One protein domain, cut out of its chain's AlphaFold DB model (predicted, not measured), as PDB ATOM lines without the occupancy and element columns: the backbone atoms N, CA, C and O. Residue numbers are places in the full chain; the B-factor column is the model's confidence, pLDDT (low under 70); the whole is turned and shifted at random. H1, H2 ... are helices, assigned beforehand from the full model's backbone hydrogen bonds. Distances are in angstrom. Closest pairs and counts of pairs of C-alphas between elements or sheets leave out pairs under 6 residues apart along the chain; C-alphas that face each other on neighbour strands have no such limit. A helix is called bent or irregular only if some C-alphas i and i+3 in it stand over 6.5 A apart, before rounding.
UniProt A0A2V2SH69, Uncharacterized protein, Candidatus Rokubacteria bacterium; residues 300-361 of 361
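What this domain is: This is residues 300 to 361 of the 361 residues of an uncharacterized protein of Candidatus Rokubacteria bacterium (UniProt A0A2V2SH69). This is a model with little regular structure: loops and the short helix H1 form a loose head, and the longer helix H2 leads away from it to a tail, whose residues 350 to 356 stick out. The printed part has 62 residues, with two named helices in the order H1, H2 and no named strand; the class is all helix, with 18 residues in named elements. It is loose, with a radius of gyration of the C-alphas of 13.6 A and spans of 45 by 20 by 16 A.

How they stand to each other: From Ser 300, go first to residues 304 to 305, which pair with residues 325 to 326, parallel. H1, residues 316 to 320, and H2, residues 337 to 349, are apart. Every O i to N i+4 pair is within hydrogen-bond range in H1, and 6 of 9 in H2.

Where its parts are: Find C-alpha 316 at (-48.190, -47.288, -41.149), where H1 begins; it is 5.8 A long. H2 runs 19.7 A from C-alpha 337 at (-35.745, -41.033, -42.047) to C-alpha 349 at (-38.495, -60.584, -42.471). H2 is neither bent nor irregular, but only just: C-alphas 345 and 348 are 6.2 A apart.

The domain as a whole: The two C-alphas farthest apart, of His 301 and Arg 360, are 45.8 A apart. The printed part has no cut, and H1 to H2 is a long link of 16 residues. Look at residues 350 to 361 for pLDDT under 70.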
ATOM      1  N   SER A 300     -53.949 -30.496 -28.688       75.06
ATOM      2  CA  SER A 300     -53.057 -29.904 -29.682       75.06
ATOM      3  C   SER A 300     -53.645 -30.093 -31.084       75.06
ATOM      4  O   SER A 300     -54.211 -31.141 -31.395       75.06
ATOM      5  N   HIS A 301     -53.483 -29.085 -31.941       73.31
ATOM      6  CA  HIS A 301     -53.826 -29.187 -33.362       73.31
ATOM      7  C   HIS A 301     -52.805 -30.019 -34.157       73.31
ATOM      8  O   HIS A 301     -53.016 -30.298 -35.338       73.31
ATOM      9  N   GLU A 302     -51.696 -30.409 -33.528       84.38
ATOM     10  CA  GLU A 302     -50.643 -31.194 -34.154       84.38
ATOM     11  C   GLU A 302     -51.074 -32.654 -34.339       84.38
ATOM     12  O   GLU A 302     -51.454 -33.351 -33.395       84.38
ATOM     13  N   ARG A 303     -50.997 -33.140 -35.578       91.12
ATOM     14  CA  ARG A 303     -51.412 -34.498 -35.947       91.12
ATOM     15  C   ARG A 303     -50.279 -35.494 -35.711       91.12
ATOM     16  O   ARG A 303     -49.758 -36.076 -36.654       91.12
ATOM     17  N   LEU A 304     -49.884 -35.683 -34.456       93.50
ATOM     18  CA  LEU A 304     -48.829 -36.627 -34.078       93.50
ATOM     19  C   LEU A 304     -49.356 -38.063 -33.982       93.50
ATOM     20  O   LEU A 304     -50.377 -38.304 -33.341       93.50
ATOM     21  N   CYS A 305     -48.622 -39.032 -34.535       94.88
ATOM     22  CA  CYS A 305     -48.848 -40.450 -34.267       94.88
ATOM     23  C   CYS A 305     -47.660 -41.043 -33.499       94.88
ATOM     24  O   CYS A 305     -46.525 -41.093 -33.979       94.88
ATOM     25  N   ARG A 306     -47.941 -41.518 -32.279       95.19
ATOM     26  CA  ARG A 306     -46.990 -42.256 -31.426       95.19
ATOM     27  C   ARG A 306     -47.095 -43.770 -31.569       95.19
ATOM     28  O   ARG A 306     -46.319 -44.485 -30.950       95.19
ATOM     29  N   GLY A 307     -48.010 -44.256 -32.405       95.81
ATOM     30  CA  GLY A 307     -48.191 -45.683 -32.645       95.81
ATOM     31  C   GLY A 307     -46.943 -46.363 -33.214       95.81
ATOM     32  O   GLY A 307     -46.624 -47.476 -32.806       95.81
ATOM     33  N   GLY A 308     -46.159 -45.657 -34.039       94.25
ATOM     34  CA  GLY A 308     -44.871 -46.149 -34.548       94.25
ATOM     35  C   GLY A 308     -43.846 -46.484 -33.454       94.25
ATOM     36  O   GLY A 308     -42.971 -47.316 -33.668       94.25
ATOM     37  N   MET A 309     -43.967 -45.889 -32.260       95.56
ATOM     38  CA  MET A 309     -43.125 -46.244 -31.108       95.56
ATOM     39  C   MET A 309     -43.492 -47.604 -30.507       95.56
ATOM     40  O   MET A 309     -42.658 -48.200 -29.833       95.56
ATOM     41  N   LEU A 310     -44.732 -48.057 -30.697       96.44
ATOM     42  CA  LEU A 310     -45.284 -49.276 -30.099       96.44
ATOM     43  C   LEU A 310     -45.263 -50.467 -31.058       96.44
ATOM     44  O   LEU A 310     -45.243 -51.620 -30.630       96.44
ATOM     45  N   SER A 311     -45.335 -50.172 -32.354       94.31
ATOM     46  CA  SER A 311     -45.346 -51.169 -33.408       94.31
ATOM     47  C   SER A 311     -44.702 -50.637 -34.678       94.31
ATOM     48  O   SER A 311     -45.031 -49.545 -35.148       94.31
ATOM     49  N   ARG A 312     -43.832 -51.453 -35.270       90.88
ATOM     50  CA  ARG A 312     -43.141 -51.183 -36.531       90.88
ATOM     51  C   ARG A 312     -44.116 -51.053 -37.702       90.88
ATOM     52  O   ARG A 312     -43.921 -50.190 -38.554       90.88
ATOM     53  N   GLY A 313     -45.149 -51.900 -37.748       91.88
ATOM     54  CA  GLY A 313     -46.031 -52.034 -38.915       91.88
ATOM     55  C   GLY A 313     -47.480 -51.593 -38.720       91.88
ATOM     56  O   GLY A 313     -48.133 -51.193 -39.684       91.88
ATOM     57  N   GLN A 314     -48.018 -51.648 -37.498       94.00
ATOM     58  CA  GLN A 314     -49.471 -51.543 -37.301       94.00
ATOM     59  C   GLN A 314     -50.038 -50.135 -37.519       94.00
ATOM     60  O   GLN A 314     -51.226 -50.013 -37.803       94.00
ATOM     61  N   TYR A 315     -49.199 -49.099 -37.445       96.19
ATOM     62  CA  TYR A 315     -49.607 -47.696 -37.588       96.19
ATOM     63  C   TYR A 315     -49.116 -47.047 -38.889       96.19
ATOM     64  O   TYR A 315     -49.174 -45.828 -39.042       96.19
ATOM     65  N   LEU A 316     -48.631 -47.833 -39.859       94.88
ATOM     66  CA  LEU A 316     -48.190 -47.288 -41.149       94.88
ATOM     67  C   LEU A 316     -49.339 -46.631 -41.925       94.88
ATOM     68  O   LEU A 316     -49.105 -45.681 -42.664       94.88
ATOM     69  N   THR A 317     -50.584 -47.078 -41.735       95.81
ATOM     70  CA  THR A 317     -51.755 -46.409 -42.319       95.81
ATOM     71  C   THR A 317     -51.916 -44.988 -41.780       95.81
ATOM     72  O   THR A 317     -52.134 -44.063 -42.565       95.81
ATOM     73  N   ASP A 318     -51.746 -44.791 -40.473       96.44
ATOM     74  CA  ASP A 318     -51.805 -43.478 -39.831       96.44
ATOM     75  C   ASP A 318     -50.766 -42.522 -40.435       96.44
ATOM     76  O   ASP A 318     -51.074 -41.371 -40.754       96.44
ATOM     77  N   LEU A 319     -49.549 -43.030 -40.639       94.25
ATOM     78  CA  LEU A 319     -48.414 -42.261 -41.144       94.25
ATOM     79  C   LEU A 319     -48.525 -41.975 -42.651       94.25
ATOM     80  O   LEU A 319     -48.407 -40.829 -43.075       94.25
ATOM     81  N   HIS A 320     -48.787 -42.994 -43.471       93.50
ATOM     82  CA  HIS A 320     -48.710 -42.887 -44.935       93.50
ATOM     83  C   HIS A 320     -50.015 -42.434 -45.594       93.50
ATOM     84  O   HIS A 320     -49.984 -41.858 -46.681       93.50
ATOM     85  N   HIS A 321     -51.165 -42.704 -44.971       93.81
ATOM     86  CA  HIS A 321     -52.472 -42.446 -45.584       93.81
ATOM     87  C   HIS A 321     -53.284 -41.402 -44.831       93.81
ATOM     88  O   HIS A 321     -53.991 -40.615 -45.458       93.81
ATOM     89  N   TRP A 322     -53.201 -41.367 -43.500       94.75
ATOM     90  CA  TRP A 322     -53.975 -40.404 -42.716       94.75
ATOM     91  C   TRP A 322     -53.230 -39.092 -42.471       94.75
ATOM     92  O   TRP A 322     -53.853 -38.146 -41.992       94.75
ATOM     93  N   GLY A 323     -51.952 -38.987 -42.847       92.94
ATOM     94  CA  GLY A 323     -51.171 -37.749 -42.774       92.94
ATOM     95  C   GLY A 323     -50.788 -37.352 -41.350       92.94
ATOM     96  O   GLY A 323     -50.751 -36.159 -41.043       92.94
ATOM     97  N   TYR A 324     -50.576 -38.334 -40.469       95.88
ATOM     98  CA  TYR A 324     -49.979 -38.091 -39.161       95.88
ATOM     99  C   TYR A 324     -48.453 -37.996 -39.257       95.88
ATOM    100  O   TYR A 324     -47.817 -38.675 -40.057       95.88
ATOM    101  N   VAL A 325     -47.868 -37.177 -38.389       94.38
ATOM    102  CA  VAL A 325     -46.421 -37.032 -38.230       94.38
ATOM    103  C   VAL A 325     -45.875 -38.213 -37.431       94.38
ATOM    104  O   VAL A 325     -46.369 -38.519 -36.339       94.38
ATOM    105  N   ASP A 326     -44.844 -38.861 -37.974       95.06
ATOM    106  CA  ASP A 326     -44.137 -39.951 -37.311       95.06
ATOM    107  C   ASP A 326     -43.257 -39.412 -36.183       95.06
ATOM    108  O   ASP A 326     -42.248 -38.745 -36.406       95.06
ATOM    109  N   THR A 327     -43.636 -39.728 -34.950       94.81
ATOM    110  CA  THR A 327     -42.924 -39.240 -33.764       94.81
ATOM    111  C   THR A 327     -41.605 -39.954 -33.491       94.81
ATOM    112  O   THR A 327     -40.882 -39.527 -32.597       94.81
ATOM    113  N   ARG A 328     -41.257 -41.010 -34.240       95.00
ATOM    114  CA  ARG A 328     -39.922 -41.633 -34.175       95.00
ATOM    115  C   ARG A 328     -38.831 -40.720 -34.722       95.00
ATOM    116  O   ARG A 328     -37.676 -40.834 -34.312       95.00
ATOM    117  N   LEU A 329     -39.202 -39.836 -35.646       94.94
ATOM    118  CA  LEU A 329     -38.296 -38.915 -36.311       94.94
ATOM    119  C   LEU A 329     -38.001 -37.686 -35.449       94.94
ATOM    120  O   LEU A 329     -38.830 -37.239 -34.649       94.94
ATOM    121  N   GLN A 330     -36.829 -37.097 -35.667       89.38
ATOM    122  CA  GLN A 330     -36.488 -35.773 -35.143       89.38
ATOM    123  C   GLN A 330     -37.521 -34.720 -35.601       89.38
ATOM    124  O   GLN A 330     -37.938 -34.755 -36.761       89.38
ATOM    125  N   PRO A 331     -37.933 -33.763 -34.740       90.31
ATOM    126  CA  PRO A 331     -37.406 -33.475 -33.400       90.31
ATOM    127  C   PRO A 331     -38.090 -34.242 -32.251       90.31
ATOM    128  O   PRO A 331     -37.765 -34.008 -31.091       90.31
ATOM    129  N   HIS A 332     -39.072 -35.104 -32.532       91.06
ATOM    130  CA  HIS A 332     -39.861 -35.771 -31.484       91.06
ATOM    131  C   HIS A 332     -39.209 -37.051 -30.955       91.06
ATOM    132  O   HIS A 332     -39.341 -37.364 -29.773       91.06
ATOM    133  N   GLY A 333     -38.539 -37.789 -31.835       92.56
ATOM    134  CA  GLY A 333     -37.808 -39.009 -31.530       92.56
ATOM    135  C   GLY A 333     -36.352 -38.893 -31.955       92.56
ATOM    136  O   GLY A 333     -35.875 -37.819 -32.314       92.56
ATOM    137  N   THR A 334     -35.627 -40.004 -31.892       94.06
ATOM    138  CA  THR A 334     -34.176 -40.005 -32.108       94.06
ATOM    139  C   THR A 334     -33.762 -40.421 -33.512       94.06
ATOM    140  O   THR A 334     -32.612 -40.187 -33.876       94.06
ATOM    141  N   LEU A 335     -34.661 -41.043 -34.281       95.75
ATOM    142  CA  LEU A 335     -34.318 -41.700 -35.537       95.75
ATOM    143  C   LEU A 335     -34.287 -40.728 -36.719       95.75
ATOM    144  O   LEU A 335     -35.006 -39.725 -36.777       95.75
ATOM    145  N   THR A 336     -33.464 -41.073 -37.698       95.81
ATOM    146  CA  THR A 336     -33.454 -40.480 -39.034       95.81
ATOM    147  C   THR A 336     -34.493 -41.143 -39.940       95.81
ATOM    148  O   THR A 336     -34.956 -42.258 -39.690       95.81
ATOM    149  N   ALA A 337     -34.839 -40.473 -41.044       94.75
ATOM    150  CA  ALA A 337     -35.745 -41.033 -42.047       94.75
ATOM    151  C   ALA A 337     -35.207 -42.340 -42.658       94.75
ATOM    152  O   ALA A 337     -35.982 -43.262 -42.898       94.75
ATOM    153  N   GLU A 338     -33.889 -42.443 -42.857       94.81
ATOM    154  CA  GLU A 338     -33.253 -43.656 -43.381       94.81
ATOM    155  C   GLU A 338     -33.345 -44.823 -42.388       94.81
ATOM    156  O   GLU A 338     -33.673 -45.943 -42.774       94.81
ATOM    157  N   GLU A 339     -33.105 -44.570 -41.099       94.88
ATOM    158  CA  GLU A 339     -33.232 -45.599 -40.062       94.88
ATOM    159  C   GLU A 339     -34.672 -46.095 -39.936       94.88
ATOM    160  O   GLU A 339     -34.886 -47.304 -39.850       94.88
ATOM    161  N   VAL A 340     -35.656 -45.190 -39.986       94.06
ATOM    162  CA  VAL A 340     -37.079 -45.557 -39.982       94.06
ATOM    163  C   VAL A 340     -37.447 -46.363 -41.225       94.06
ATOM    164  O   VAL A 340     -38.139 -47.373 -41.096       94.06
ATOM    165  N   ALA A 341     -36.982 -45.963 -42.413       93.00
ATOM    166  CA  ALA A 341     -37.231 -46.697 -43.651       93.00
ATOM    167  C   ALA A 341     -36.659 -48.119 -43.570       93.00
ATOM    168  O   ALA A 341     -37.403 -49.084 -43.723       93.00
ATOM    169  N   ARG A 342     -35.381 -48.252 -43.192       92.44
ATOM    170  CA  ARG A 342     -34.719 -49.553 -43.029       92.44
ATOM    171  C   ARG A 342     -35.397 -50.422 -41.975       92.44
ATOM    172  O   ARG A 342     -35.569 -51.621 -42.173       92.44
ATOM    173  N   TRP A 343     -35.796 -49.832 -40.847       91.06
ATOM    174  CA  TRP A 343     -36.525 -50.560 -39.808       91.06
ATOM    175  C   TRP A 343     -37.878 -51.054 -40.324       91.06
ATOM    176  O   TRP A 343     -38.246 -52.192 -40.061       91.06
ATOM    177  N   THR A 344     -38.582 -50.231 -41.103       90.81
ATOM    178  CA  THR A 344     -39.881 -50.564 -41.704       90.81
ATOM    179  C   THR A 344     -39.758 -51.642 -42.786       90.81
ATOM    180  O   THR A 344     -40.582 -52.550 -42.831       90.81
ATOM    181  N   GLU A 345     -38.714 -51.615 -43.615       90.00
ATOM    182  CA  GLU A 345     -38.416 -52.679 -44.590       90.00
ATOM    183  C   GLU A 345     -38.205 -54.042 -43.913       90.00
ATOM    184  O   GLU A 345     -38.583 -55.079 -44.462       90.00
ATOM    185  N   GLY A 346     -37.701 -54.039 -42.673       84.38
ATOM    186  CA  GLY A 346     -37.540 -55.234 -41.847       84.38
ATOM    187  C   GLY A 346     -38.834 -56.016 -41.578       84.38
ATOM    188  O   GLY A 346     -38.742 -57.202 -41.276       84.38
ATOM    189  N   ILE A 347     -40.022 -55.414 -41.748       85.31
ATOM    190  CA  ILE A 347     -41.323 -56.101 -41.589       85.31
ATOM    191  C   ILE A 347     -41.416 -57.345 -42.479       85.31
ATOM    192  O   ILE A 347     -41.983 -58.357 -42.072       85.31
ATOM    193  N   ALA A 348     -40.843 -57.295 -43.686       77.31
ATOM    194  CA  ALA A 348     -40.867 -58.425 -44.613       77.31
ATOM    195  C   ALA A 348     -40.182 -59.683 -44.041       77.31
ATOM    196  O   ALA A 348     -40.523 -60.796 -44.436       77.31
ATOM    197  N   ASN A 349     -39.263 -59.506 -43.088       70.50
ATOM    198  CA  ASN A 349     -38.495 -60.584 -42.471       70.50
ATOM    199  C   ASN A 349     -39.146 -61.127 -41.187       70.50
ATOM    200  O   ASN A 349     -38.777 -62.207 -40.731       70.50
ATOM    201  N   ASP A 350     -40.126 -60.416 -40.615       65.75
ATOM    202  CA  ASP A 350     -40.765 -60.789 -39.344       65.75
ATOM    203  C   ASP A 350     -41.755 -61.975 -39.506       65.75
ATOM    204  O   ASP A 350     -42.165 -62.587 -38.524       65.75
ATOM    205  N   GLY A 351     -42.138 -62.340 -40.741       47.44
ATOM    206  CA  GLY A 351     -43.173 -63.344 -41.046       47.44
ATOM    207  C   GLY A 351     -42.792 -64.828 -40.890       47.44
ATOM    208  O   GLY A 351     -43.681 -65.674 -40.929       47.44
ATOM    209  N   ASP A 352     -41.514 -65.163 -40.685       44.47
ATOM    210  CA  ASP A 352     -41.005 -66.549 -40.601       44.47
ATOM    211  C   ASP A 352     -40.591 -66.911 -39.152       44.47
ATOM    212  O   ASP A 352     -39.492 -67.400 -38.876       44.47
ATOM    213  N   ILE A 353     -41.463 -66.639 -38.177       46.41
ATOM    214  CA  ILE A 353     -41.169 -66.710 -36.724       46.41
ATOM    215  C   ILE A 353     -40.712 -68.110 -36.266       46.41
ATOM    216  O   ILE A 353     -39.990 -68.240 -35.274       46.41
ATOM    217  N   ASP A 354     -41.037 -69.167 -37.016       40.59
ATOM    218  CA  ASP A 354     -40.541 -70.508 -36.706       40.59
ATOM    219  C   ASP A 354     -39.073 -70.737 -37.115       40.59
ATOM    220  O   ASP A 354     -38.423 -71.603 -36.515       40.59
ATOM    221  N   HIS A 355     -38.503 -69.932 -38.032       40.66
ATOM    222  CA  HIS A 355     -37.168 -70.176 -38.593       40.66
ATOM    223  C   HIS A 355     -36.292 -68.963 -39.022       40.66
ATOM    224  O   HIS A 355     -35.185 -69.234 -39.492       40.66
ATOM    225  N   ALA A 356     -36.694 -67.685 -38.916       42.56
ATOM    226  CA  ALA A 356     -35.979 -66.574 -39.591       42.56
ATOM    227  C   ALA A 356     -35.067 -65.662 -38.753       42.56
ATOM    228  O   ALA A 356     -34.159 -65.077 -39.338       42.56
ATOM    229  N   ASN A 357     -35.214 -65.535 -37.428       53.91
ATOM    230  CA  ASN A 357     -34.488 -64.475 -36.695       53.91
ATOM    231  C   ASN A 357     -32.949 -64.581 -36.721       53.91
ATOM    232  O   ASN A 357     -32.275 -63.600 -36.406       53.91
ATOM    233  N   CYS A 358     -32.390 -65.735 -37.094       56.59
ATOM    234  CA  CYS A 358     -30.945 -65.967 -37.131       56.59
ATOM    235  C   CYS A 358     -30.427 -66.535 -38.466       56.59
ATOM    236  O   CYS A 358     -29.281 -66.978 -38.504       56.59
ATOM    237  N   ARG A 359     -31.213 -66.530 -39.558       54.12
ATOM    238  CA  ARG A 359     -30.692 -66.989 -40.859       54.12
ATOM    239  C   ARG A 359     -29.709 -65.963 -41.418       54.12
ATOM    240  O   ARG A 359     -30.050 -64.789 -41.531       54.12
ATOM    241  N   ARG A 360     -28.510 -66.415 -41.800       53.31
ATOM    242  CA  ARG A 360     -27.601 -65.609 -42.629       53.31
ATOM    243  C   ARG A 360     -28.264 -65.407 -43.997       53.31
ATOM    244  O   ARG A 360     -28.679 -66.393 -44.606       53.31
ATOM    245  N   GLY A 361     -28.411 -64.148 -44.409       47.28
ATOM    246  CA  GLY A 361     -28.901 -63.766 -45.737       47.28
ATOM    247  C   GLY A 361     -27.939 -64.139 -46.854       47.28
ATOM    248  O   GLY A 361     -26.717 -64.201 -46.577       47.28
TER     249      GLY A 361